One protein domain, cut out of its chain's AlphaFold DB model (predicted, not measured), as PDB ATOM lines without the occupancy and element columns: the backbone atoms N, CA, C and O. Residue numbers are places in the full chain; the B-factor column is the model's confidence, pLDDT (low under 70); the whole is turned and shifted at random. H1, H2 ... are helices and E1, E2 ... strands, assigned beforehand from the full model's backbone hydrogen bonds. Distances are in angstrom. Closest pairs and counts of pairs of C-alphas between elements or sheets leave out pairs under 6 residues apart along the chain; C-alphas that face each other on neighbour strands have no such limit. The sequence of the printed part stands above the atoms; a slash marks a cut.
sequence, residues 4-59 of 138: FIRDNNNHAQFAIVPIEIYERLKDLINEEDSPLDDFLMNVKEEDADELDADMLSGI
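This is residues 4 to 59 of the 138 residues of the protein "Helix-turn-helix domain protein" of Shewanella baltica OS117 (UniProt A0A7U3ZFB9). The printed part is an open, C-shaped chain with few contacts between its elements: the small hairpin of E1 and E2 makes one arm, H1 forms the back, and H2 with the long stretch after it makes the other arm, ending in the short helix H3. The three helices do not pack into a core. The 56 printed residues have two named strands, then three named helices, in the order E1, E2, H1, H2, H3, with one antiparallel sheet of two strands, a mixed class. The whole is loose, with a radius of gyration of the C-alphas of 14.4 A, and the C-alphas span 33 by 25 by 22 A.

E1, residues 4 to 6, begins with C-alpha 4 at (260.336, 219.693, 208.945). E2 is residues 12 to 16, 11.0 A long from first to last C-alpha. H1, residues 19 to 29, is 15.3 A long and begins at C-alpha 19 at (256.792, 205.653, 205.447). H2 is residues 37 to 41, 6.0 A long. H3, residues 53 to 57, is 5.9 A long and ends at C-alpha 57 at (242.425, 229.707, 189.773).

E1 and E2 form a hairpin of antiparallel neighbours, with 148 degrees between their directions. N 5 and O 14 are 2.8 A apart and N 13 and O 5 are 3.0 A apart, both within hydrogen-bond range. H1 and H2 are close but not clearly touching; their closest C-alphas, those of Ile 29 and Asp 37, are 7.5 A apart. H3 is apart from E1, E2, H1 and H2. In H1, H2 and H3 every O i to N i+4 pair is within hydrogen-bond range.

The C-alphas farthest apart, those of Asn 8 and Glu 32, are 38.6 A apart. The printed part has no cut. The link from H2 to H3, 11 residues, is long. Residues 50 to 59, of which 53 to 57 belong to H3, stand free. The mean pLDDT of the printed part is 73.1; residues 32 to 37 and 39 to 59 are under 70.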
ATOM      1  N   PHE A   4     261.027 218.562 209.568       91.62
ATOM      2  CA  PHE A   4     260.336 219.693 208.945       91.62
ATOM      3  C   PHE A   4     261.267 220.454 208.002       91.62
ATOM      4  O   PHE A   4     262.413 220.740 208.352       91.62
ATOM      5  N   ILE A   5     260.751 220.807 206.830       92.62
ATOM      6  CA  ILE A   5     261.357 221.741 205.885       92.62
ATOM      7  C   ILE A   5     260.670 223.087 206.103       92.62
ATOM      8  O   ILE A   5     259.439 223.169 206.130       92.62
ATOM      9  N   ARG A   6     261.476 224.125 206.319       92.06
ATOM     10  CA  ARG A   6     261.012 225.462 206.697       92.06
ATOM     11  C   ARG A   6     261.307 226.474 205.595       92.06
ATOM     12  O   ARG A   6     262.282 226.303 204.866       92.06
ATOM     13  N   ASP A   7     260.475 227.502 205.497       88.56
ATOM     14  CA  ASP A   7     260.676 228.636 204.596       88.56
ATOM     15  C   ASP A   7     261.713 229.640 205.142       88.56
ATOM     16  O   ASP A   7     262.302 229.460 206.213       88.56
ATOM     17  N   ASN A   8     261.923 230.733 204.406       86.56
ATOM     18  CA  ASN A   8     262.832 231.813 204.806       86.56
ATOM     19  C   ASN A   8     262.369 232.567 206.069       86.56
ATOM     20  O   ASN A   8     263.185 233.219 206.719       86.56
ATOM     21  N   ASN A   9     261.086 232.459 206.427       87.25
ATOM     22  CA  ASN A   9     260.487 233.035 207.629       87.25
ATOM     23  C   ASN A   9     260.468 232.030 208.802       87.25
ATOM     24  O   ASN A   9     259.922 232.330 209.862       87.25
ATOM     25  N   ASN A  10     261.112 230.864 208.640       82.88
ATOM     26  CA  ASN A  10     261.197 229.760 209.599       82.88
ATOM     27  C   ASN A  10     259.854 229.051 209.895       82.88
ATOM     28  O   ASN A  10     259.770 228.226 210.820       82.88
ATOM     29  N   HIS A  11     258.823 229.298 209.090       83.50
ATOM     30  CA  HIS A  11     257.567 228.556 209.135       83.50
ATOM     31  C   HIS A  11     257.748 227.187 208.477       83.50
ATOM     32  O   HIS A  11     258.399 227.056 207.443       83.50
ATOM     33  N   ALA A  12     257.237 226.134 209.120       84.94
ATOM     34  CA  ALA A  12     257.330 224.779 208.585       84.94
ATOM     35  C   ALA A  12     256.299 224.602 207.466       84.94
ATOM     36  O   ALA A  12     255.114 224.616 207.756       84.94
ATOM     37  N   GLN A  13     256.761 224.416 206.227       79.12
ATOM     38  CA  GLN A  13     255.890 224.230 205.057       79.12
ATOM     39  C   GLN A  13     255.715 222.760 204.679       79.12
ATOM     40  O   GLN A  13     254.674 222.353 204.181       79.12
ATOM     41  N   PHE A  14     256.736 221.931 204.909       86.62
ATOM     42  CA  PHE A  14     256.669 220.510 204.568       86.62
ATOM     43  C   PHE A  14     257.226 219.650 205.696       86.62
ATOM     44  O   PHE A  14     258.084 220.084 206.468       86.62
ATOM     45  N   ALA A  15     256.778 218.397 205.764       90.38
ATOM     46  CA  ALA A  15     257.305 217.399 206.682       90.38
ATOM     47  C   ALA A  15     257.708 216.126 205.928       90.38
ATOM     48  O   ALA A  15     256.928 215.557 205.169       90.38
ATOM     49  N   ILE A  16     258.928 215.648 206.166       92.50
ATOM     50  CA  ILE A  16     259.377 214.321 205.759       92.50
ATOM     51  C   ILE A  16     258.928 213.351 206.847       92.50
ATOM     52  O   ILE A  16     259.453 213.347 207.967       92.50
ATOM     53  N   VAL A  17     257.936 212.536 206.507       93.00
ATOM     54  CA  VAL A  17     257.350 211.537 207.397       93.00
ATOM     55  C   VAL A  17     257.897 210.156 207.014       93.00
ATOM     56  O   VAL A  17     257.827 209.783 205.843       93.00
ATOM     57  N   PRO A  18     258.453 209.376 207.963       94.06
ATOM     58  CA  PRO A  18     258.824 207.988 207.705       94.06
ATOM     59  C   PRO A  18     257.634 207.191 207.175       94.06
ATOM     60  O   PRO A  18     256.537 207.306 207.717       94.06
ATOM     61  N   ILE A  19     257.869 206.347 206.168       90.44
ATOM     62  CA  ILE A  19     256.792 205.653 205.447       90.44
ATOM     63  C   ILE A  19     255.861 204.857 206.374       90.44
ATOM     64  O   ILE A  19     254.651 204.907 206.220       90.44
ATOM     65  N   GLU A  20     256.405 204.221 207.412       90.75
ATOM     66  CA  GLU A  20     255.624 203.485 208.415       90.75
ATOM     67  C   GLU A  20     254.621 204.374 209.172       90.75
ATOM     68  O   GLU A  20     253.505 203.956 209.469       90.75
ATOM     69  N   ILE A  21     255.007 205.613 209.485       89.00
ATOM     70  CA  ILE A  21     254.136 206.567 210.180       89.00
ATOM     71  C   ILE A  21     253.070 207.095 209.216       89.00
ATOM     72  O   ILE A  21     251.924 207.272 209.619       89.00
ATOM     73  N   TYR A  22     253.440 207.319 207.953       88.25
ATOM     74  CA  TYR A  22     252.508 207.771 206.926       88.25
ATOM     75  C   TYR A  22     251.393 206.749 206.670       88.25
ATOM     76  O   TYR A  22     250.227 207.129 206.697       88.25
ATOM     77  N   GLU A  23     251.724 205.466 206.493       88.75
ATOM     78  CA  GLU A  23     250.704 204.430 206.258       88.75
ATOM     79  C   GLU A  23     249.738 204.314 207.446       88.75
ATOM     80  O   GLU A  23     248.526 204.307 207.261       88.75
ATOM     81  N   ARG A  24     250.250 204.367 208.685       86.12
ATOM     82  CA  ARG A  24     249.398 204.375 209.887       86.12
ATOM     83  C   ARG A  24     248.468 205.588 209.961       86.12
ATOM     84  O   ARG A  24     247.333 205.452 210.402       86.12
ATOM     85  N   LEU A  25     248.949 206.773 209.579       83.94
ATOM     86  CA  LEU A  25     248.126 207.987 209.526       83.94
ATOM     87  C   LEU A  25     247.050 207.883 208.447       83.94
ATOM     88  O   LEU A  25     245.910 208.267 208.679       83.94
ATOM     89  N   LYS A  26     247.411 207.356 207.278       80.56
ATOM     90  CA  LYS A  26     246.496 207.171 206.157       80.56
ATOM     91  C   LYS A  26     245.346 206.236 206.516       80.56
ATOM     92  O   LYS A  26     244.212 206.547 206.170       80.56
ATOM     93  N   ASP A  27     245.618 205.136 207.208       81.19
ATOM     94  CA  ASP A  27     244.565 204.218 207.646       81.19
ATOM     95  C   ASP A  27     243.601 204.912 208.613       81.19
ATOM     96  O   ASP A  27     242.398 204.900 208.379       81.19
ATOM     97  N   LEU A  28     244.129 205.640 209.604       77.56
ATOM     98  CA  LEU A  28     243.314 206.397 210.559       77.56
ATOM     99  C   LEU A  28     242.441 207.465 209.891       77.56
ATOM    100  O   LEU A  28     241.326 207.685 210.340       77.56
ATOM    101  N   ILE A  29     242.917 208.136 208.839       75.88
ATOM    102  CA  ILE A  29     242.136 209.159 208.114       75.88
ATOM    103  C   ILE A  29     240.986 208.535 207.306       75.88
ATOM    104  O   ILE A  29     239.986 209.197 207.058       75.88
ATOM    105  N   ASN A  30     241.121 207.283 206.863       73.44
ATOM    106  CA  ASN A  30     240.124 206.629 206.008       73.44
ATOM    107  C   ASN A  30     239.084 205.804 206.791       73.44
ATOM    108  O   ASN A  30     238.218 205.185 206.171       73.44
ATOM    109  N   GLU A  31     239.168 205.757 208.121       76.88
ATOM    110  CA  GLU A  31     238.174 205.101 208.977       76.88
ATOM    111  C   GLU A  31     236.896 205.954 209.088       76.88
ATOM    112  O   GLU A  31     236.977 207.164 209.262       76.88
ATOM    113  N   GLU A  32     235.712 205.326 209.005       63.03
ATOM    114  CA  GLU A  32     234.403 206.021 209.028       63.03
ATOM    115  C   GLU A  32     234.106 206.768 210.347       63.03
ATOM    116  O   GLU A  32     233.265 207.660 210.348       63.03
ATOM    117  N   ASP A  33     234.805 206.425 211.435       67.69
ATOM    118  CA  ASP A  33     234.733 207.078 212.752       67.69
ATOM    119  C   ASP A  33     236.140 207.524 213.192       67.69
ATOM    120  O   ASP A  33     236.630 207.168 214.274       67.69
ATOM    121  N   SER A  34     236.854 208.248 212.325       69.38
ATOM    122  CA  SER A  34     238.222 208.652 212.633       69.38
ATOM    123  C   SER A  34     238.254 209.626 213.817       69.38
ATOM    124  O   SER A  34     237.629 210.685 213.765       69.38
ATOM    125  N   PRO A  35     239.074 209.386 214.859       66.75
ATOM    126  CA  PRO A  35     239.299 210.380 215.910       66.75
ATOM    127  C   PRO A  35     240.012 211.643 215.388       66.75
ATOM    128  O   PRO A  35     240.175 212.611 216.134       66.75
ATOM    129  N   LEU A  36     240.476 211.632 214.132       69.12
ATOM    130  CA  LEU A  36     241.044 212.791 213.452       69.12
ATOM    131  C   LEU A  36     239.979 213.646 212.760       69.12
ATOM    132  O   LEU A  36     240.282 214.800 212.470       69.12
ATOM    133  N   ASP A  37     238.758 213.150 212.540       69.00
ATOM    134  CA  ASP A  37     237.704 213.921 211.870       69.00
ATOM    135  C   ASP A  37     237.333 215.164 212.676       69.00
ATOM    136  O   ASP A  37     237.323 216.270 212.139       69.00
ATOM    137  N   ASP A  38     237.154 215.017 213.990       70.38
ATOM    138  CA  ASP A  38     236.916 216.146 214.893       70.38
ATOM    139  C   ASP A  38     238.072 217.155 214.866       70.38
ATOM    140  O   ASP A  38     237.856 218.363 214.961       70.38
ATOM    141  N   PHE A  39     239.315 216.688 214.733       69.94
ATOM    142  CA  PHE A  39     240.472 217.575 214.634       69.94
ATOM    143  C   PHE A  39     240.483 218.321 213.294       69.94
ATOM    144  O   PHE A  39     240.646 219.538 213.285       69.94
ATOM    145  N   LEU A  40     240.256 217.616 212.182       68.62
ATOM    146  CA  LEU A  40     240.242 218.168 210.826       68.62
ATOM    147  C   LEU A  40     239.085 219.150 210.608       68.62
ATOM    148  O   LEU A  40     239.292 220.193 209.997       68.62
ATOM    149  N   MET A  41     237.897 218.877 211.160       67.88
ATOM    150  CA  MET A  41     236.755 219.799 211.103       67.88
ATOM    151  C   MET A  41     236.975 221.086 211.910       67.88
ATOM    152  O   MET A  41     236.292 222.079 211.670       67.88
ATOM    153  N   ASN A  42     237.914 221.075 212.860       63.88
ATOM    154  CA  ASN A  42     238.244 222.218 213.711       63.88
ATOM    155  C   ASN A  42     239.579 222.887 213.347       63.88
ATOM    156  O   ASN A  42     239.989 223.823 214.041       63.88
ATOM    157  N   VAL A  43     240.253 222.450 212.274       66.12
ATOM    158  CA  VAL A  43     241.350 223.225 211.686       66.12
ATOM    159  C   VAL A  43     240.735 224.512 211.166       66.12
ATOM    160  O   VAL A  43     239.919 224.507 210.245       66.12
ATOM    161  N   LYS A  44     241.078 225.626 211.805       60.84
ATOM    162  CA  LYS A  44     240.585 226.921 211.370       60.84
ATOM    163  C   LYS A  44     241.172 227.223 209.995       60.84
ATOM    164  O   LYS A  44     242.362 227.017 209.780       60.84
ATOM    165  N   GLU A  45     240.353 227.760 209.097       57.31
ATOM    166  CA  GLU A  45     240.782 228.132 207.740       57.31
ATOM    167  C   GLU A  45     241.995 229.085 207.729       57.31
ATOM    168  O   GLU A  45     242.723 229.112 206.750       57.31
ATOM    169  N   GLU A  46     242.243 229.815 208.824       57.34
ATOM    170  CA  GLU A  46     243.416 230.687 209.010       57.34
ATOM    171  C   GLU A  46     244.757 229.941 209.186       57.34
ATOM    172  O   GLU A  46     245.803 230.521 208.910       57.34
ATOM    173  N   ASP A  47     244.731 228.679 209.637       56.50
ATOM    174  CA  ASP A  47     245.920 227.837 209.872       56.50
ATOM    175  C   ASP A  47     246.142 226.797 208.757       56.50
ATOM    176  O   ASP A  47     247.199 226.167 208.682       56.50
ATOM    177  N   ALA A  48     245.140 226.584 207.900       56.06
ATOM    178  CA  ALA A  48     245.346 225.891 206.642       56.06
ATOM    179  C   ALA A  48     246.109 226.863 205.745       56.06
ATOM    180  O   ALA A  48     245.537 227.878 205.356       56.06
ATOM    181  N   ASP A  49     247.390 226.580 205.470       56.75
ATOM    182  CA  ASP A  49     248.172 227.323 204.478       56.75
ATOM    183  C   ASP A  49     247.247 227.630 203.303       56.75
ATOM    184  O   ASP A  49     246.695 226.689 202.722       56.75
ATOM    185  N   GLU A  50     247.002 228.922 203.044       53.59
ATOM    186  CA  GLU A  50     246.156 229.381 201.949       53.59
ATOM    187  C   GLU A  50     246.609 228.610 200.711       53.59
ATOM    188  O   GLU A  50     247.676 228.884 200.158       53.59
ATOM    189  N   LEU A  51     245.863 227.567 200.323       51.06
ATOM    190  CA  LEU A  51     246.098 226.881 199.067       51.06
ATOM    191  C   LEU A  51     245.930 227.980 198.043       51.06
ATOM    192  O   LEU A  51     244.802 228.442 197.861       51.06
ATOM    193  N   ASP A  52     247.064 228.440 197.506       52.56
ATOM    194  CA  ASP A  52     247.182 229.691 196.774       52.56
ATOM    195  C   ASP A  52     245.958 229.789 195.872       52.56
ATOM    196  O   ASP A  52     245.750 228.935 195.001       52.56
ATOM    197  N   ALA A  53     245.065 230.744 196.140       52.44
ATOM    198  CA  ALA A  53     243.822 230.837 195.381       52.44
ATOM    199  C   ALA A  53     244.132 230.988 193.880       52.44
ATOM    200  O   ALA A  53     243.311 230.632 193.041       52.44
ATOM    201  N   ASP A  54     245.351 231.434 193.552       52.56
ATOM    202  CA  ASP A  54     245.938 231.482 192.218       52.56
ATOM    203  C   ASP A  54     246.381 230.105 191.664       52.56
ATOM    204  O   ASP A  54     246.250 229.833 190.474       52.56
ATOM    205  N   MET A  55     246.815 229.173 192.518       55.66
ATOM    206  CA  MET A  55     247.048 227.768 192.155       55.66
ATOM    207  C   MET A  55     245.725 227.029 191.891       55.66
ATOM    208  O   MET A  55     245.658 226.175 191.004       55.66
ATOM    209  N   LEU A  56     244.653 227.394 192.606       54.59
ATOM    210  CA  LEU A  56     243.287 226.921 192.350       54.59
ATOM    211  C   LEU A  56     242.598 227.675 191.197       54.59
ATOM    212  O   LEU A  56     241.723 227.103 190.553       54.59
ATOM    213  N   SER A  57     243.006 228.909 190.870       53.59
ATOM    214  CA  SER A  57     242.425 229.707 189.773       53.59
ATOM    215  C   SER A  57     242.691 229.084 188.395       53.59
ATOM    216  O   SER A  57     241.871 229.204 187.479       53.59
ATOM    217  N   GLY A  58     243.809 228.358 188.267       50.59
ATOM    218  CA  GLY A  58     244.156 227.538 187.104       50.59
ATOM    219  C   GLY A  58     243.425 226.192 187.050       50.59
ATOM    220  O   GLY A  58     243.268 225.625 185.966       50.59
ATOM    221  N   ILE A  59     242.905 225.711 188.186       50.06
ATOM    222  CA  ILE A  59     241.890 224.655 188.225       50.06
ATOM    223  C   ILE A  59     240.550 225.339 187.972       50.06
ATOM    224  O   ILE A  59     239.671 225.412 188.829       50.06
TER     225      ILE A  59